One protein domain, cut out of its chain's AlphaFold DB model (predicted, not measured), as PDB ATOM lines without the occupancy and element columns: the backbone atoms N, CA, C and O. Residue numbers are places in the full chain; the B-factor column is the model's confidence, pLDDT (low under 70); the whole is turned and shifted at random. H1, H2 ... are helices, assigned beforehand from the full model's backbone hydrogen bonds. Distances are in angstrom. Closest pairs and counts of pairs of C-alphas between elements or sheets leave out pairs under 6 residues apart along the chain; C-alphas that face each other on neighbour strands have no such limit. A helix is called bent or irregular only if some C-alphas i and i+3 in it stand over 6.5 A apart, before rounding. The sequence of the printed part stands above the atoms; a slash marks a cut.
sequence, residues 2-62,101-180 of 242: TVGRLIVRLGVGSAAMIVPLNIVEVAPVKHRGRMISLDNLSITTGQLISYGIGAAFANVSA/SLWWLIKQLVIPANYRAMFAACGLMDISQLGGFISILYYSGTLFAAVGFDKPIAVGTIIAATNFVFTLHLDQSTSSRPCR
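AT A GLANCE: This is residues 2 to 62 and 101 to 180 of the 242 residues of the protein "Myo-inositol transporter 1" of Penicillium subrubescens (UniProt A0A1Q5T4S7). Two long helices, H2 and H6, lie side by side and run opposite ways; from one end of this pair H1 splays away from H2 as a V, and at the other end H5 and H6 fold back on each other as a hairpin, with H4, which comes just before H5 in the chain, running in nearly the same direction as H5. H3 makes a corner at the far end of H4, and the frame is open, with H1 and H4 apart and residues 2 to 15 of H1 sticking out. The printed part has 141 residues, with six named helices in the order H1 to H6 and no named strand: all helix. It is loose, with a radius of gyration of the C-alphas of 19.2 A and spans of 55, 39 and 25 A.

HOW THE PARTS SIT: H2, residues 32 to 59, touches H6, residues 152 to 175, at a shallow tilt of 17 degrees, opposite ways; their closest C-alphas, those of Leu 48 and Ala 160, are 5.1 A apart. H1, residues 2 to 26, forms a helical hairpin with H2 at a shallow tilt of 31 degrees, touching it with residues 20 to 24 alone; the closest C-alphas, those of Val 24 and Arg 32, are 6.1 A apart. H5, residues 133 to 146, forms a helical hairpin with H6 at a shallow tilt of 32 degrees, and residues 152 to 159 of H6 alone touch it; the closest C-alphas, those of Gly 141 and Pro 152, are 4.3 A apart. H4, residues 114 to 130, and H5 meet only through their link. H3, residues 102 to 109, and H4 only just touch, with 3 pairs of C-alphas within 8 A, and touch only at the corner, about perpendicular at 86 degrees; the closest C-alphas, those of Leu 109 and Tyr 115, are 5.7 A apart. Among the pairs that are apart are H1 and H6, and H2 and H4. Every O i to N i+4 pair is within hydrogen-bond range in H3 and H4; the counts are 19 of 21 in H1, 23 of 24 in H2, 8 of 10 in H5 and 18 of 20 in H6.

IN THESE COORDINATES: H2 is the longest helix, 43.1 A from first to last C-alpha, and is irregular, with C-alphas 56 and 59 7.0 A apart. H1 measures 36.9 A and begins at C-alpha 2 (167.236, 241.847, 164.099). H6 measures 35.6 A and ends at C-alpha 175 (165.828, 208.936, 140.078). H4 measures 23.9 A, H5 18.4 A and H3 11.0 A; H5 is irregular, with C-alphas 138 and 141 7.7 A apart.

THE WHOLE: The C-alphas of Ser 61 and Pro 112, 59.0 A apart, are the two farthest apart. Residues 63 to 100 are not printed, and C-alphas 62 and 101 stand 51.3 A apart across this cut. The links printed whole are tight. Mean pLDDT of the printed part is 77.3; 29 residues are under 70, among them 58 to 62, 101 to 105, 149 to 154 and 174 to 180.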
ATOM      1  N   THR A   2     166.621 243.120 163.655       84.38
ATOM      2  CA  THR A   2     167.236 241.847 164.099       84.38
ATOM      3  C   THR A   2     166.242 240.815 164.647       84.38
ATOM      4  O   THR A   2     166.297 239.655 164.250       84.38
ATOM      5  N   VAL A   3     165.282 241.236 165.481       90.06
ATOM      6  CA  VAL A   3     164.252 240.340 166.048       90.06
ATOM      7  C   VAL A   3     163.363 239.738 164.951       90.06
ATOM      8  O   VAL A   3     163.121 238.537 164.947       90.06
ATOM      9  N   GLY A   4     162.959 240.537 163.957       86.06
ATOM     10  CA  GLY A   4     162.176 240.046 162.815       86.06
ATOM     11  C   GLY A   4     162.924 238.994 161.989       86.06
ATOM     12  O   GLY A   4     162.349 237.970 161.630       86.06
ATOM     13  N   ARG A   5     164.232 239.180 161.759       84.69
ATOM     14  CA  ARG A   5     165.070 238.175 161.078       84.69
ATOM     15  C   ARG A   5     165.187 236.880 161.880       84.69
ATOM     16  O   ARG A   5     165.204 235.810 161.281       84.69
ATOM     17  N   LEU A   6     165.259 236.968 163.207       87.31
ATOM     18  CA  LEU A   6     165.292 235.796 164.082       87.31
ATOM     19  C   LEU A   6     163.983 235.000 163.983       87.31
ATOM     20  O   LEU A   6     164.021 233.794 163.763       87.31
ATOM     21  N   ILE A   7     162.837 235.681 164.064       91.50
ATOM     22  CA  ILE A   7     161.510 235.055 163.979       91.50
ATOM     23  C   ILE A   7     161.309 234.373 162.621       91.50
ATOM     24  O   ILE A   7     160.913 233.211 162.573       91.50
ATOM     25  N   VAL A   8     161.644 235.056 161.520       85.56
ATOM     26  CA  VAL A   8     161.537 234.474 160.172       85.56
ATOM     27  C   VAL A   8     162.451 233.256 160.026       85.56
ATOM     28  O   VAL A   8     162.023 232.235 159.496       85.56
ATOM     29  N   ARG A   9     163.686 233.314 160.543       84.12
ATOM     30  CA  ARG A   9     164.619 232.175 160.504       84.12
ATOM     31  C   ARG A   9     164.113 230.976 161.302       84.12
ATOM     32  O   ARG A   9     164.219 229.853 160.821       84.12
ATOM     33  N   LEU A  10     163.541 231.208 162.482       86.25
ATOM     34  CA  LEU A  10     162.942 230.146 163.293       86.25
ATOM     35  C   LEU A  10     161.726 229.521 162.595       86.25
ATOM     36  O   LEU A  10     161.599 228.300 162.591       86.25
ATOM     37  N   GLY A  11     160.878 230.336 161.961       88.00
ATOM     38  CA  GLY A  11     159.709 229.859 161.216       88.00
ATOM     39  C   GLY A  11     160.068 229.057 159.961       88.00
ATOM     40  O   GLY A  11     159.508 227.991 159.725       88.00
ATOM     41  N   VAL A  12     161.038 229.526 159.172       85.75
ATOM     42  CA  VAL A  12     161.506 228.793 157.982       85.75
ATOM     43  C   VAL A  12     162.211 227.495 158.390       85.75
ATOM     44  O   VAL A  12     161.996 226.460 157.761       85.75
ATOM     45  N   GLY A  13     163.005 227.521 159.466       84.38
ATOM     46  CA  GLY A  13     163.692 226.336 159.981       84.38
ATOM     47  C   GLY A  13     162.736 225.251 160.485       84.38
ATOM     48  O   GLY A  13     162.941 224.077 160.188       84.38
ATOM     49  N   SER A  14     161.670 225.624 161.199       84.44
ATOM     50  CA  SER A  14     160.674 224.654 161.669       84.44
ATOM     51  C   SER A  14     159.869 224.051 160.515       84.44
ATOM     52  O   SER A  14     159.705 222.832 160.462       84.44
ATOM     53  N   ALA A  15     159.448 224.867 159.544       83.25
ATOM     54  CA  ALA A  15     158.751 224.386 158.353       83.25
ATOM     55  C   ALA A  15     159.612 223.401 157.540       83.25
ATOM     56  O   ALA A  15     159.132 222.330 157.168       83.25
ATOM     57  N   ALA A  16     160.900 223.707 157.347       83.56
ATOM     58  CA  ALA A  16     161.831 222.864 156.593       83.56
ATOM     59  C   ALA A  16     162.085 221.485 157.232       83.56
ATOM     60  O   ALA A  16     162.467 220.552 156.532       83.56
ATOM     61  N   MET A  17     161.869 221.325 158.543       83.56
ATOM     62  CA  MET A  17     161.979 220.021 159.214       83.56
ATOM     63  C   MET A  17     160.688 219.200 159.127       83.56
ATOM     64  O   MET A  17     160.745 217.973 159.053       83.56
ATOM     65  N   ILE A  18     159.528 219.861 159.123       83.06
ATOM     66  CA  ILE A  18     158.216 219.198 159.108       83.06
ATOM     67  C   ILE A  18     157.900 218.625 157.721       83.06
ATOM     68  O   ILE A  18     157.405 217.504 157.617       83.06
ATOM     69  N   VAL A  19     158.207 219.366 156.654       84.06
ATOM     70  CA  VAL A  19     157.884 218.983 155.267       84.06
ATOM     71  C   VAL A  19     158.452 217.610 154.867       84.06
ATOM     72  O   VAL A  19     157.655 216.731 154.525       84.06
ATOM     73  N   PRO A  20     159.770 217.342 154.956       80.88
ATOM     74  CA  PRO A  20     160.325 216.042 154.578       80.88
ATOM     75  C   PRO A  20     159.816 214.902 155.469       80.88
ATOM     76  O   PRO A  20     159.722 213.763 155.013       80.88
ATOM     77  N   LEU A  21     159.457 215.204 156.720       83.75
ATOM     78  CA  LEU A  21     158.925 214.238 157.679       83.75
ATOM     79  C   LEU A  21     157.503 213.804 157.295       83.75
ATOM     80  O   LEU A  21     157.216 212.611 157.228       83.75
ATOM     81  N   ASN A  22     156.654 214.760 156.918       84.81
ATOM     82  CA  ASN A  22     155.314 214.474 156.413       84.81
ATOM     83  C   ASN A  22     155.357 213.730 155.065       84.81
ATOM     84  O   ASN A  22     154.596 212.792 154.832       84.81
ATOM     85  N   ILE A  23     156.302 214.094 154.186       80.44
ATOM     86  CA  ILE A  23     156.495 213.414 152.900       80.44
ATOM     87  C   ILE A  23     156.786 211.927 153.117       80.44
ATOM     88  O   ILE A  23     156.185 211.098 152.445       80.44
ATOM     89  N   VAL A  24     157.669 211.548 154.048       80.31
ATOM     90  CA  VAL A  24     158.004 210.124 154.252       80.31
ATOM     91  C   VAL A  24     156.893 209.310 154.912       80.31
ATOM     92  O   VAL A  24     156.865 208.088 154.735       80.31
ATOM     93  N   GLU A  25     156.007 209.967 155.655       81.50
ATOM     94  CA  GLU A  25     154.887 209.339 156.350       81.50
ATOM     95  C   GLU A  25     153.743 209.002 155.388       81.50
ATOM     96  O   GLU A  25     153.249 207.874 155.381       81.50
ATOM     97  N   VAL A  26     153.400 209.936 154.499       81.81
ATOM     98  CA  VAL A  26     152.327 209.767 153.504       81.81
ATOM     99  C   VAL A  26     152.782 208.917 152.303       81.81
ATOM    100  O   VAL A  26     151.978 208.324 151.585       81.81
ATOM    101  N   ALA A  27     154.090 208.817 152.070       74.50
ATOM    102  CA  ALA A  27     154.649 208.248 150.855       74.50
ATOM    103  C   ALA A  27     154.688 206.706 150.751       74.50
ATOM    104  O   ALA A  27     155.253 206.031 151.632       74.50
ATOM    105  N   PRO A  28     154.304 206.132 149.589       72.75
ATOM    106  CA  PRO A  28     154.491 204.714 149.297       72.75
ATOM    107  C   PRO A  28     155.977 204.364 149.119       72.75
ATOM    108  O   PRO A  28     156.746 205.090 148.484       72.75
ATOM    109  N   VAL A  29     156.381 203.202 149.643       67.81
ATOM    110  CA  VAL A  29     157.791 202.776 149.802       67.81
ATOM    111  C   VAL A  29     158.593 202.778 148.491       67.81
ATOM    112  O   VAL A  29     159.802 202.996 148.513       67.81
ATOM    113  N   LYS A  30     157.921 202.602 147.346       74.44
ATOM    114  CA  LYS A  30     158.533 202.567 146.006       74.44
ATOM    115  C   LYS A  30     158.960 203.940 145.469       74.44
ATOM    116  O   LYS A  30     159.820 203.994 144.598       74.44
ATOM    117  N   HIS A  31     158.397 205.040 145.978       75.50
ATOM    118  CA  HIS A  31     158.663 206.390 145.458       75.50
ATOM    119  C   HIS A  31     159.161 207.382 146.518       75.50
ATOM    120  O   HIS A  31     159.412 208.538 146.186       75.50
ATOM    121  N   ARG A  32     159.385 206.940 147.769       75.94
ATOM    122  CA  ARG A  32     159.851 207.783 148.895       75.94
ATOM    123  C   ARG A  32     161.037 208.680 148.548       75.94
ATOM    124  O   ARG A  32     161.003 209.870 148.834       75.94
ATOM    125  N   GLY A  33     162.062 208.120 147.904       73.81
ATOM    126  CA  GLY A  33     163.258 208.882 147.532       73.81
ATOM    127  C   GLY A  33     162.973 209.993 146.521       73.81
ATOM    128  O   GLY A  33     163.551 211.069 146.616       73.81
ATOM    129  N   ARG A  34     162.029 209.765 145.605       75.12
ATOM    130  CA  ARG A  34     161.686 210.722 144.553       75.12
ATOM    131  C   ARG A  34     160.914 211.928 145.099       75.12
ATOM    132  O   ARG A  34     161.152 213.033 144.641       75.12
ATOM    133  N   MET A  35     160.066 211.759 146.119       76.75
ATOM    134  CA  MET A  35     159.396 212.913 146.749       76.75
ATOM    135  C   MET A  35     160.330 213.761 147.618       76.75
ATOM    136  O   MET A  35     160.175 214.973 147.639       76.75
ATOM    137  N   ILE A  36     161.324 213.164 148.285       82.38
ATOM    138  CA  ILE A  36     162.347 213.942 149.013       82.38
ATOM    139  C   ILE A  36     163.193 214.765 148.030       82.38
ATOM    140  O   ILE A  36     163.569 215.898 148.306       82.38
ATOM    141  N   SER A  37     163.472 214.204 146.857       82.62
ATOM    142  CA  SER A  37     164.229 214.901 145.824       82.62
ATOM    143  C   SER A  37     163.454 216.078 145.212       82.62
ATOM    144  O   SER A  37     164.032 217.135 144.972       82.62
ATOM    145  N   LEU A  38     162.127 215.951 145.073       83.31
ATOM    146  CA  LEU A  38     161.244 217.060 144.685       83.31
ATOM    147  C   LEU A  38     161.229 218.205 145.714       83.31
ATOM    148  O   LEU A  38     161.178 219.368 145.322       83.31
ATOM    149  N   ASP A  39     161.310 217.895 147.010       86.62
ATOM    150  CA  ASP A  39     161.418 218.910 148.067       86.62
ATOM    151  C   ASP A  39     162.728 219.706 147.944       86.62
ATOM    152  O   ASP A  39     162.724 220.936 147.879       86.62
ATOM    153  N   ASN A  40     163.853 219.009 147.767       85.44
ATOM    154  CA  ASN A  40     165.149 219.653 147.549       85.44
ATOM    155  C   ASN A  40     165.193 220.466 146.236       85.44
ATOM    156  O   ASN A  40     165.798 221.542 146.172       85.44
ATOM    157  N   LEU A  41     164.511 219.996 145.188       87.50
ATOM    158  CA  LEU A  41     164.357 220.741 143.939       87.50
ATOM    159  C   LEU A  41     163.519 222.016 144.131       87.50
ATOM    160  O   LEU A  41     163.865 223.070 143.598       87.50
ATOM    161  N   SER A  42     162.451 221.949 144.926       86.62
ATOM    162  CA  SER A  42     161.609 223.105 145.252       86.62
ATOM    163  C   SER A  42     162.403 224.201 145.971       86.62
ATOM    164  O   SER A  42     162.338 225.370 145.583       86.62
ATOM    165  N   ILE A  43     163.234 223.831 146.952       87.69
ATOM    166  CA  ILE A  43     164.068 224.782 147.709       87.69
ATOM    167  C   ILE A  43     165.028 225.542 146.782       87.69
ATOM    168  O   ILE A  43     165.109 226.771 146.834       87.69
ATOM    169  N   THR A  44     165.728 224.829 145.897       88.12
ATOM    170  CA  THR A  44     166.693 225.443 144.966       88.12
ATOM    171  C   THR A  44     166.009 226.285 143.887       88.12
ATOM    172  O   THR A  44     166.502 227.358 143.533       88.12
ATOM    173  N   THR A  45     164.819 225.873 143.439       87.50
ATOM    174  CA  THR A  45     163.968 226.664 142.533       87.50
ATOM    175  C   THR A  45     163.511 227.965 143.196       87.50
ATOM    176  O   THR A  45     163.606 229.035 142.596       87.50
ATOM    177  N   GLY A  46     163.066 227.907 144.455       86.69
ATOM    178  CA  GLY A  46     162.659 229.087 145.221       86.69
ATOM    179  C   GLY A  46     163.811 230.072 145.428       86.69
ATOM    180  O   GLY A  46     163.628 231.283 145.290       86.69
ATOM    181  N   GLN A  47     165.018 229.559 145.678       86.62
ATOM    182  CA  GLN A  47     166.223 230.381 145.738       86.62
ATOM    183  C   GLN A  47     166.486 231.082 144.394       86.62
ATOM    184  O   GLN A  47     166.698 232.294 144.374       86.62
ATOM    185  N   LEU A  48     166.418 230.355 143.274       86.75
ATOM    186  CA  LEU A  48     166.624 230.910 141.933       86.75
ATOM    187  C   LEU A  48     165.609 232.008 141.587       86.75
ATOM    188  O   LEU A  48     166.006 233.075 141.122       86.75
ATOM    189  N   ILE A  49     164.320 231.775 141.852       88.50
ATOM    190  CA  ILE A  49     163.256 232.759 141.604       88.50
ATOM    191  C   ILE A  49     163.477 234.010 142.459       88.50
ATOM    192  O   ILE A  49     163.383 235.123 141.949       88.50
ATOM    193  N   SER A  50     163.830 233.844 143.736       84.38
ATOM    194  CA  SER A  50     164.108 234.962 144.644       84.38
ATOM    195  C   SER A  50     165.259 235.845 144.143       84.38
ATOM    196  O   SER A  50     165.113 237.068 144.064       84.38
ATOM    197  N   TYR A  51     166.376 235.242 143.715       81.88
ATOM    198  CA  TYR A  51     167.489 235.996 143.123       81.88
ATOM    199  C   TYR A  51     167.138 236.605 141.767       81.88
ATOM    200  O   TYR A  51     167.524 237.741 141.507       81.88
ATOM    201  N   GLY A  52     166.368 235.900 140.934       82.69
ATOM    202  CA  GLY A  52     165.902 236.407 139.644       82.69
ATOM    203  C   GLY A  52     165.011 237.642 139.787       82.69
ATOM    204  O   GLY A  52     165.213 238.629 139.084       82.69
ATOM    205  N   ILE A  53     164.085 237.631 140.751       83.50
ATOM    206  CA  ILE A  53     163.265 238.796 141.104       83.50
ATOM    207  C   ILE A  53     164.165 239.926 141.623       83.50
ATOM    208  O   ILE A  53     164.070 241.051 141.143       83.50
ATOM    209  N   GLY A  54     165.098 239.635 142.536       79.19
ATOM    210  CA  GLY A  54     166.054 240.631 143.035       79.19
ATOM    211  C   GLY A  54     166.901 241.279 141.931       79.19
ATOM    212  O   GLY A  54     167.154 242.480 141.974       79.19
ATOM    213  N   ALA A  55     167.292 240.512 140.911       75.25
ATOM    214  CA  ALA A  55     167.999 241.013 139.735       75.25
ATOM    215  C   ALA A  55     167.098 241.829 138.796       75.25
ATOM    216  O   ALA A  55     167.553 242.830 138.245       75.25
ATOM    217  N   ALA A  56     165.829 241.444 138.636       76.94
ATOM    218  CA  ALA A  56     164.862 242.179 137.823       76.94
ATOM    219  C   ALA A  56     164.553 243.568 138.409       76.94
ATOM    220  O   ALA A  56     164.506 244.554 137.676       76.94
ATOM    221  N   PHE A  57     164.423 243.664 139.736       72.44
ATOM    222  CA  PHE A  57     164.184 244.927 140.444       72.44
ATOM    223  C   PHE A  57     165.453 245.763 140.683       72.44
ATOM    224  O   PHE A  57     165.356 246.881 141.179       72.44
ATOM    225  N   ALA A  58     166.639 245.281 140.294       67.06
ATOM    226  CA  ALA A  58     167.903 245.994 140.497       67.06
ATOM    227  C   ALA A  58     167.997 247.346 139.760       67.06
ATOM    228  O   ALA A  58     168.804 248.185 140.149       67.06
ATOM    229  N   ASN A  59     167.198 247.556 138.705       63.22
ATOM    230  CA  ASN A  59     167.167 248.808 137.936       63.22
ATOM    231  C   ASN A  59     165.985 249.727 138.314       63.22
ATOM    232  O   ASN A  59     165.813 250.764 137.679       63.22
ATOM    233  N   VAL A  60     165.162 249.359 139.306       65.88
ATOM    234  CA  VAL A  60     164.029 250.178 139.773       65.88
ATOM    235  C   VAL A  60     164.529 251.164 140.832       65.88
ATOM    236  O   VAL A  60     165.174 250.769 141.805       65.88
ATOM    237  N   SER A  61     164.262 252.458 140.636       59.50
ATOM    238  CA  SER A  61     164.693 253.522 141.547       59.50
ATOM    239  C   SER A  61     163.921 253.470 142.874       59.50
ATOM    240  O   SER A  61     162.762 253.057 142.939       59.50
ATOM    241  N   ALA A  62     164.573 253.884 143.968       59.47
ATOM    242  CA  ALA A  62     164.033 253.795 145.331       59.47
ATOM    243  C   ALA A  62     162.662 254.490 145.515       59.47
ATOM    244  O   ALA A  62     161.877 254.089 146.378       59.47
ATOM    245  N   SER A 101     159.139 213.368 177.470       60.94
ATOM    246  CA  SER A 101     159.947 214.460 178.014       60.94
ATOM    247  C   SER A 101     161.141 214.726 177.089       60.94
ATOM    248  O   SER A 101     161.889 213.803 176.763       60.94
ATOM    249  N   LEU A 102     161.338 215.980 176.671       64.31
ATOM    250  CA  LEU A 102     162.511 216.441 175.906       64.31
ATOM    251  C   LEU A 102     163.822 215.919 176.513       64.31
ATOM    252  O   LEU A 102     164.777 215.582 175.817       64.31
ATOM    253  N   TRP A 103     163.820 215.766 177.833       61.88
ATOM    254  CA  TRP A 103     164.914 215.229 178.619       61.88
ATOM    255  C   TRP A 103     165.171 213.726 178.382       61.88
ATOM    256  O   TRP A 103     166.313 213.269 178.416       61.88
ATOM    257  N   TRP A 104     164.133 212.951 178.063       64.12
ATOM    258  CA  TRP A 104     164.236 211.554 177.636       64.12
ATOM    259  C   TRP A 104     164.812 211.431 176.217       64.12
ATOM    260  O   TRP A 104     165.681 210.595 175.990       64.12
ATOM    261  N   LEU A 105     164.419 212.309 175.285       68.31
ATOM    262  CA  LEU A 105     165.007 212.396 173.935       68.31
ATOM    263  C   LEU A 105     166.497 212.764 173.977       68.31
ATOM    264  O   LEU A 105     167.312 212.126 173.311       68.31
ATOM    265  N   ILE A 106     166.868 213.730 174.823       70.94
ATOM    266  CA  ILE A 106     168.271 214.099 175.061       70.94
ATOM    267  C   ILE A 106     169.045 212.903 175.631       70.94
ATOM    268  O   ILE A 106     170.139 212.593 175.159       70.94
ATOM    269  N   LYS A 107     168.464 212.157 176.581       71.25
ATOM    270  CA  LYS A 107     169.084 210.929 177.107       71.25
ATOM    271  C   LYS A 107     169.249 209.822 176.057       71.25
ATOM    272  O   LYS A 107     170.228 209.082 176.125       71.25
ATOM    273  N   GLN A 108     168.352 209.717 175.076       65.56
ATOM    274  CA  GLN A 108     168.463 208.755 173.967       65.56
ATOM    275  C   GLN A 108     169.589 209.103 172.974       65.56
ATOM    276  O   GLN A 108     170.124 208.215 172.306       65.56
ATOM    277  N   LEU A 109     169.991 210.374 172.883       65.94
ATOM    278  CA  LEU A 109     171.108 210.822 172.039       65.94
ATOM    279  C   LEU A 109     172.486 210.412 172.591       65.94
ATOM    280  O   LEU A 109     173.422 210.213 171.820       65.94
ATOM    281  N   VAL A 110     172.603 210.219 173.911       72.12
ATOM    282  CA  VAL A 110     173.864 209.886 174.613       72.12
ATOM    283  C   VAL A 110     174.180 208.378 174.586       72.12
ATOM    284  O   VAL A 110     175.237 207.937 175.031       72.12
ATOM    285  N   ILE A 111     173.295 207.549 174.024       79.50
ATOM    286  CA  ILE A 111     173.528 206.105 173.885       79.50
ATOM    287  C   ILE A 111     174.699 205.856 172.911       79.50
ATOM    288  O   ILE A 111     174.694 206.412 171.808       79.50
ATOM    289  N   PRO A 112     175.663 204.964 173.235       70.62
ATOM    290  CA  PRO A 112     176.881 204.746 172.448       70.62
ATOM    291  C   PRO A 112     176.648 204.302 170.983       70.62
ATOM    292  O   PRO A 112     177.478 204.505 170.099       70.62
ATOM    293  N   ALA A 113     175.498 203.706 170.679       73.50
ATOM    294  CA  ALA A 113     175.133 203.384 169.301       73.50
ATOM    295  C   ALA A 113     174.640 204.614 168.512       73.50
ATOM    296  O   ALA A 113     174.883 204.713 167.312       73.50
ATOM    297  N   ASN A 114     173.975 205.556 169.187       74.44
ATOM    298  CA  ASN A 114     173.274 206.677 168.565       74.44
ATOM    299  C   ASN A 114     174.150 207.941 168.476       74.44
ATOM    300  O   ASN A 114     174.098 208.648 167.471       74.44
ATOM    301  N   TYR A 115     175.039 208.182 169.453       80.62
ATOM    302  CA  TYR A 115     175.931 209.355 169.433       80.62
ATOM    303  C   TYR A 115     176.909 209.342 168.249       80.62
ATOM    304  O   TYR A 115     177.257 210.401 167.745       80.62
ATOM    305  N   ARG A 116     177.317 208.161 167.753       80.56
ATOM    306  CA  ARG A 116     178.178 208.041 166.560       80.56
ATOM    307  C   ARG A 116     177.466 208.534 165.302       80.56
ATOM    308  O   ARG A 116     178.061 209.256 164.509       80.56
ATOM    309  N   ALA A 117     176.200 208.147 165.136       79.38
ATOM    310  CA  ALA A 117     175.371 208.595 164.022       79.38
ATOM    311  C   ALA A 117     175.046 210.088 164.145       79.38
ATOM    312  O   ALA A 117     175.125 210.809 163.157       79.38
ATOM    313  N   MET A 118     174.760 210.561 165.360       82.19
ATOM    314  CA  MET A 118     174.531 211.976 165.642       82.19
ATOM    315  C   MET A 118     175.768 212.825 165.337       82.19
ATOM    316  O   MET A 118     175.655 213.811 164.626       82.19
ATOM    317  N   PHE A 119     176.952 212.436 165.812       84.19
ATOM    318  CA  PHE A 119     178.181 213.202 165.586       84.19
ATOM    319  C   PHE A 119     178.563 213.228 164.103       84.19
ATOM    320  O   PHE A 119     178.993 214.256 163.591       84.19
ATOM    321  N   ALA A 120     178.347 212.118 163.389       83.56
ATOM    322  CA  ALA A 120     178.515 212.077 161.942       83.56
ATOM    323  C   ALA A 120     177.488 212.959 161.211       83.56
ATOM    324  O   ALA A 120     177.854 213.648 160.265       83.56
ATOM    325  N   ALA A 121     176.222 212.968 161.643       79.31
ATOM    326  CA  ALA A 121     175.169 213.784 161.043       79.31
ATOM    327  C   ALA A 121     175.385 215.283 161.295       79.31
ATOM    328  O   ALA A 121     175.378 216.061 160.344       79.31
ATOM    329  N   CYS A 122     175.639 215.676 162.546       83.50
ATOM    330  CA  CYS A 122     175.988 217.046 162.916       83.50
ATOM    331  C   CYS A 122     177.261 217.489 162.195       83.50
ATOM    332  O   CYS A 122     177.239 218.503 161.516       83.50
ATOM    333  N   GLY A 123     178.321 216.675 162.218       85.50
ATOM    334  CA  GLY A 123     179.566 216.991 161.519       85.50
ATOM    335  C   GLY A 123     179.382 217.156 160.009       85.50
ATOM    336  O   GLY A 123     179.932 218.081 159.423       85.50
ATOM    337  N   LEU A 124     178.567 216.316 159.366       82.12
ATOM    338  CA  LEU A 124     178.261 216.461 157.941       82.12
ATOM    339  C   LEU A 124     177.479 217.754 157.651       82.12
ATOM    340  O   LEU A 124     177.733 218.415 156.643       82.12
ATOM    341  N   MET A 125     176.556 218.134 158.535       81.12
ATOM    342  CA  MET A 125     175.754 219.355 158.416       81.12
ATOM    343  C   MET A 125     176.582 220.620 158.697       81.12
ATOM    344  O   MET A 125     176.408 221.630 158.015       81.12
ATOM    345  N   ASP A 126     177.531 220.540 159.627       82.62
ATOM    346  CA  ASP A 126     178.477 221.609 159.947       82.62
ATOM    347  C   ASP A 126     179.475 221.811 158.805       82.62
ATOM    348  O   ASP A 126     179.673 222.938 158.359       82.62
ATOM    349  N   ILE A 127     180.028 220.731 158.241       83.38
ATOM    350  CA  ILE A 127     180.888 220.798 157.047       83.38
ATOM    351  C   ILE A 127     180.124 221.413 155.867       83.38
ATOM    352  O   ILE A 127     180.661 222.255 155.146       83.38
ATOM    353  N   SER A 128     178.851 221.045 155.699       79.12
ATOM    354  CA  SER A 128     177.997 221.588 154.634       79.12
ATOM    355  C   SER A 128     177.730 223.091 154.798       79.12
ATOM    356  O   SER A 128     177.610 223.801 153.803       79.12
ATOM    357  N   GLN A 129     177.677 223.602 156.034       77.88
ATOM    358  CA  GLN A 129     177.534 225.038 156.312       77.88
ATOM    359  C   GLN A 129     178.873 225.794 156.233       77.88
ATOM    360  O   GLN A 129     178.915 226.916 155.725       77.88
ATOM    361  N   LEU A 130     179.976 225.173 156.665       76.69
ATOM    362  CA  LEU A 130     181.337 225.725 156.605       76.69
ATOM    363  C   LEU A 130     181.890 225.826 155.181       76.69
ATOM    364  O   LEU A 130     182.772 226.643 154.933       76.69
ATOM    365  N   GLY A 131     181.322 225.080 154.228       78.38
ATOM    366  CA  GLY A 131     181.587 225.246 152.794       78.38
ATOM    367  C   GLY A 131     181.254 226.644 152.251       78.38
ATOM    368  O   GLY A 131     181.523 226.932 151.089       78.38
ATOM    369  N   GLY A 132     180.674 227.529 153.070       73.12
ATOM    370  CA  GLY A 132     180.598 228.957 152.787       73.12
ATOM    371  C   GLY A 132     179.520 229.343 151.782       73.12
ATOM    372  O   GLY A 132     179.397 230.523 151.479       73.12
ATOM    373  N   PHE A 133     178.700 228.401 151.306       75.38
ATOM    374  CA  PHE A 133     177.639 228.660 150.327       75.38
ATOM    375  C   PHE A 133     176.701 229.791 150.767       75.38
ATOM    376  O   PHE A 133     176.450 230.727 150.010       75.38
ATOM    377  N   ILE A 134     176.244 229.755 152.023       74.44
ATOM    378  CA  ILE A 134     175.376 230.797 152.584       74.44
ATOM    379  C   ILE A 134     176.122 232.132 152.699       74.44
ATOM    380  O   ILE A 134     175.571 233.168 152.339       74.44
ATOM    381  N   SER A 135     177.378 232.134 153.142       75.00
ATOM    382  CA  SER A 135     178.168 233.366 153.279       75.00
ATOM    383  C   SER A 135     178.491 234.005 151.930       75.00
ATOM    384  O   SER A 135     178.313 235.209 151.775       75.00
ATOM    385  N   ILE A 136     178.899 233.215 150.935       75.69
ATOM    386  CA  ILE A 136     179.147 233.682 149.564       75.69
ATOM    387  C   ILE A 136     177.881 234.314 149.003       75.69
ATOM    388  O   ILE A 136     177.940 235.363 148.378       75.69
ATOM    389  N   LEU A 137     176.725 233.713 149.262       75.25
ATOM    390  CA  LEU A 137     175.456 234.227 148.787       75.25
ATOM    391  C   LEU A 137     175.086 235.566 149.451       75.25
ATOM    392  O   LEU A 137     174.727 236.517 148.754       75.25
ATOM    393  N   TYR A 138     175.227 235.664 150.776       74.50
ATOM    394  CA  TYR A 138     174.917 236.874 151.549       74.50
ATOM    395  C   TYR A 138     175.885 238.035 151.286       74.50
ATOM    396  O   TYR A 138     175.453 239.186 151.288       74.50
ATOM    397  N   TYR A 139     177.167 237.747 151.061       78.44
ATOM    398  CA  TYR A 139     178.216 238.752 150.842       78.44
ATOM    399  C   TYR A 139     178.663 238.860 149.379       78.44
ATOM    400  O   TYR A 139     179.610 239.590 149.089       78.44
ATOM    401  N   SER A 140     177.982 238.174 148.454       73.44
ATOM    402  CA  SER A 140     178.313 238.162 147.019       73.44
ATOM    403  C   SER A 140     178.482 239.576 146.478       73.44
ATOM    404  O   SER A 140     179.513 239.893 145.892       73.44
ATOM    405  N   GLY A 141     177.521 240.460 146.745       69.19
ATOM    406  CA  GLY A 141     177.567 241.816 146.215       69.19
ATOM    407  C   GLY A 141     178.794 242.614 146.663       69.19
ATOM    408  O   GLY A 141     179.398 243.310 145.856       69.19
ATOM    409  N   THR A 142     179.215 242.469 147.920       73.44
ATOM    410  CA  THR A 142     180.392 243.168 148.459       73.44
ATOM    411  C   THR A 142     181.698 242.534 147.978       73.44
ATOM    412  O   THR A 142     182.640 243.249 147.645       73.44
ATOM    413  N   LEU A 143     181.745 241.200 147.898       73.44
ATOM    414  CA  LEU A 143     182.911 240.449 147.430       73.44
ATOM    415  C   LEU A 143     183.220 240.764 145.960       73.44
ATOM    416  O   LEU A 143     184.365 241.026 145.616       73.44
ATOM    417  N   PHE A 144     182.203 240.784 145.097       69.69
ATOM    418  CA  PHE A 144     182.392 241.028 143.665       69.69
ATOM    419  C   PHE A 144     182.528 242.514 143.315       69.69
ATOM    420  O   PHE A 144     183.214 242.831 142.345       69.69
ATOM    421  N   ALA A 145     181.988 243.419 144.138       68.50
ATOM    422  CA  ALA A 145     182.322 244.842 144.054       68.50
ATOM    423  C   ALA A 145     183.811 245.086 144.353       68.50
ATOM    424  O   ALA A 145     184.458 245.854 143.650       68.50
ATOM    425  N   ALA A 146     184.388 244.369 145.326       74.12
ATOM    426  CA  ALA A 146     185.825 244.429 145.604       74.12
ATOM    427  C   ALA A 146     186.695 243.843 144.469       74.12
ATOM    428  O   ALA A 146     187.865 244.197 144.354       74.12
ATOM    429  N   VAL A 147     186.131 242.974 143.620       76.88
ATOM    430  CA  VAL A 147     186.792 242.389 142.434       76.88
ATOM    431  C   VAL A 147     186.583 243.251 141.169       76.88
ATOM    432  O   VAL A 147     187.182 242.974 140.136       76.88
ATOM    433  N   GLY A 148     185.790 244.328 141.246       70.75
ATOM    434  CA  GLY A 148     185.601 245.287 140.148       70.75
ATOM    435  C   GLY A 148     184.442 244.977 139.193       70.75
ATOM    436  O   GLY A 148     184.450 245.452 138.062       70.75
ATOM    437  N   PHE A 149     183.447 244.184 139.608       69.25
ATOM    438  CA  PHE A 149     182.232 243.967 138.811       69.25
ATOM    439  C   PHE A 149     181.146 245.008 139.129       69.25
ATOM    440  O   PHE A 149     180.635 245.050 140.247       69.25
ATOM    441  N   ASP A 150     180.700 245.760 138.117       65.75
ATOM    442  CA  ASP A 150     179.684 246.823 138.254       65.75
ATOM    443  C   ASP A 150     178.251 246.320 138.547       65.75
ATOM    444  O   ASP A 150     177.364 247.108 138.872       65.75
ATOM    445  N   LYS A 151     177.982 245.006 138.439       65.69
ATOM    446  CA  LYS A 151     176.640 244.406 138.634       65.69
ATOM    447  C   LYS A 151     176.635 243.298 139.703       65.69
ATOM    448  O   LYS A 151     176.491 242.120 139.368       65.69
ATOM    449  N   PRO A 152     176.729 243.650 141.000       63.66
ATOM    450  CA  PRO A 152     176.856 242.695 142.110       63.66
ATOM    451  C   PRO A 152     175.696 241.689 142.239       63.66
ATOM    452  O   PRO A 152     175.885 240.576 142.726       63.66
ATOM    453  N   ILE A 153     174.496 242.047 141.771       68.56
ATOM    454  CA  ILE A 153     173.281 241.222 141.896       68.56
ATOM    455  C   ILE A 153     173.251 240.068 140.867       68.56
ATOM    456  O   ILE A 153     172.660 239.012 141.116       68.56
ATOM    457  N   ALA A 154     173.956 240.206 139.738       69.94
ATOM    458  CA  ALA A 154     174.022 239.165 138.710       69.94
ATOM    459  C   ALA A 154     174.722 237.890 139.214       69.94
ATOM    460  O   ALA A 154     174.352 236.780 138.836       69.94
ATOM    461  N   VAL A 155     175.692 238.024 140.121       72.69
ATOM    462  CA  VAL A 155     176.506 236.890 140.571       72.69
ATOM    463  C   VAL A 155     175.740 235.954 141.507       72.69
ATOM    464  O   VAL A 155     175.823 234.736 141.355       72.69
ATOM    465  N   GLY A 156     174.918 236.496 142.414       75.12
ATOM    466  CA  GLY A 156     174.016 235.684 143.243       75.12
ATOM    467  C   GLY A 156     173.042 234.855 142.397       75.12
ATOM    468  O   GLY A 156     172.785 233.689 142.701       75.12
ATOM    469  N   THR A 157     172.592 235.419 141.273       79.00
ATOM    470  CA  THR A 157     171.729 234.734 140.299       79.00
ATOM    471  C   THR A 157     172.468 233.603 139.579       79.00
ATOM    472  O   THR A 157     171.925 232.508 139.457       79.00
ATOM    473  N   ILE A 158     173.725 233.813 139.168       81.56
ATOM    474  CA  ILE A 158     174.558 232.774 138.531       81.56
ATOM    475  C   ILE A 158     174.825 231.609 139.494       81.56
ATOM    476  O   ILE A 158     174.736 230.446 139.099       81.56
ATOM    477  N   ILE A 159     175.115 231.901 140.764       82.81
ATOM    478  CA  ILE A 159     175.352 230.874 141.788       82.81
ATOM    479  C   ILE A 159     174.078 230.061 142.037       82.81
ATOM    480  O   ILE A 159     174.132 228.831 142.065       82.81
ATOM    481  N   ALA A 160     172.927 230.729 142.165       82.19
ATOM    482  CA  ALA A 160     171.640 230.057 142.314       82.19
ATOM    483  C   ALA A 160     171.291 229.204 141.079       82.19
ATOM    484  O   ALA A 160     170.859 228.062 141.227       82.19
ATOM    485  N   ALA A 161     171.546 229.710 139.869       84.56
ATOM    486  CA  ALA A 161     171.310 228.982 138.622       84.56
ATOM    487  C   ALA A 161     172.208 227.744 138.508       84.56
ATOM    488  O   ALA A 161     171.741 226.661 138.164       84.56
ATOM    489  N   THR A 162     173.484 227.880 138.871       85.44
ATOM    490  CA  THR A 162     174.433 226.763 138.895       85.44
ATOM    491  C   THR A 162     173.982 225.701 139.899       85.44
ATOM    492  O   THR A 162     173.915 224.522 139.562       85.44
ATOM    493  N   ASN A 163     173.587 226.109 141.111       86.06
ATOM    494  CA  ASN A 163     173.070 225.203 142.136       86.06
ATOM    495  C   ASN A 163     171.796 224.466 141.679       86.06
ATOM    496  O   ASN A 163     171.681 223.258 141.885       86.06
ATOM    497  N   PHE A 164     170.890 225.156 140.989       87.62
ATOM    498  CA  PHE A 164     169.689 224.559 140.409       87.62
ATOM    499  C   PHE A 164     170.019 223.517 139.327       87.62
ATOM    500  O   PHE A 164     169.517 222.396 139.380       87.62
ATOM    501  N   VAL A 165     170.922 223.834 138.392       88.81
ATOM    502  CA  VAL A 165     171.344 222.905 137.325       88.81
ATOM    503  C   VAL A 165     172.024 221.662 137.902       88.81
ATOM    504  O   VAL A 165     171.707 220.541 137.499       88.81
ATOM    505  N   PHE A 166     172.913 221.829 138.884       87.06
ATOM    506  CA  PHE A 166     173.523 220.692 139.573       87.06
ATOM    507  C   PHE A 166     172.484 219.858 140.320       87.06
ATOM    508  O   PHE A 166     172.532 218.632 140.260       87.06
ATOM    509  N   THR A 167     171.517 220.501 140.972       85.69
ATOM    510  CA  THR A 167     170.438 219.803 141.679       85.69
ATOM    511  C   THR A 167     169.572 218.992 140.719       85.69
ATOM    512  O   THR A 167     169.287 217.834 141.009       85.69
ATOM    513  N   LEU A 168     169.244 219.532 139.542       85.19
ATOM    514  CA  LEU A 168     168.540 218.802 138.483       85.19
ATOM    515  C   LEU A 168     169.337 217.598 137.966       85.19
ATOM    516  O   LEU A 168     168.784 216.511 137.803       85.19
ATOM    517  N   HIS A 169     170.636 217.766 137.718       85.00
ATOM    518  CA  HIS A 169     171.479 216.674 137.228       85.00
ATOM    519  C   HIS A 169     171.626 215.550 138.267       85.00
ATOM    520  O   HIS A 169     171.581 214.357 137.942       85.00
ATOM    521  N   LEU A 170     171.772 215.928 139.539       83.19
ATOM    522  CA  LEU A 170     171.834 214.989 140.653       83.19
ATOM    523  C   LEU A 170     170.495 214.276 140.863       83.19
ATOM    524  O   LEU A 170     170.504 213.070 141.094       83.19
ATOM    525  N   ASP A 171     169.371 214.979 140.718       80.88
ATOM    526  CA  ASP A 171     168.022 214.407 140.797       80.88
ATOM    527  C   ASP A 171     167.769 213.367 139.695       80.88
ATOM    528  O   ASP A 171     167.300 212.256 139.951       80.88
ATOM    529  N   GLN A 172     168.182 213.663 138.463       76.56
ATOM    530  CA  GLN A 172     168.110 212.693 137.368       76.56
ATOM    531  C   GLN A 172     168.985 211.460 137.637       76.56
ATOM    532  O   GLN A 172     168.580 210.328 137.355       76.56
ATOM    533  N   SER A 173     170.160 211.663 138.241       70.81
ATOM    534  CA  SER A 173     171.107 210.597 138.595       70.81
ATOM    535  C   SER A 173     170.644 209.731 139.775       70.81
ATOM    536  O   SER A 173     171.036 208.564 139.882       70.81
ATOM    537  N   THR A 174     169.830 210.270 140.685       66.75
ATOM    538  CA  THR A 174     169.242 209.522 141.808       66.75
ATOM    539  C   THR A 174     167.934 208.840 141.413       66.75
ATOM    540  O   THR A 174     167.722 207.693 141.806       66.75
ATOM    541  N   SER A 175     167.100 209.478 140.586       65.12
ATOM    542  CA  SER A 175     165.828 208.936 140.078       65.12
ATOM    543  C   SER A 175     166.023 207.719 139.162       65.12
ATOM    544  O   SER A 175     165.209 206.798 139.156       65.12
ATOM    545  N   SER A 176     167.146 207.661 138.438       57.22
ATOM    546  CA  SER A 176     167.503 206.535 137.561       57.22
ATOM    547  C   SER A 176     168.060 205.310 138.301       57.22
ATOM    548  O   SER A 176     168.212 204.247 137.697       57.22
ATOM    549  N   ARG A 177     168.325 205.399 139.614       55.62
ATOM    550  CA  ARG A 177     168.707 204.227 140.415       55.62
ATOM    551  C   ARG A 177     167.440 203.491 140.855       55.62
ATOM    552  O   ARG A 177     166.696 204.032 141.672       55.62
ATOM    553  N   PRO A 178     167.187 202.256 140.380       54.88
ATOM    554  CA  PRO A 178     166.009 201.511 140.793       54.88
ATOM    555  C   PRO A 178     166.041 201.325 142.310       54.88
ATOM    556  O   PRO A 178     167.029 200.830 142.866       54.88
ATOM    557  N   CYS A 179     164.963 201.736 142.987       57.31
ATOM    558  CA  CYS A 179     164.757 201.399 144.387       57.31
ATOM    559  C   CYS A 179     164.880 199.883 144.508       57.31
ATOM    560  O   CYS A 179     164.059 199.150 143.953       57.31
ATOM    561  N   ARG A 180     165.915 199.405 145.209       52.88
ATOM    562  CA  ARG A 180     165.973 197.986 145.543       52.88
ATOM    563  C   ARG A 180     164.695 197.668 146.317       52.88
ATOM    564  O   ARG A 180     164.420 198.385 147.285       52.88
TER     565      ARG A 180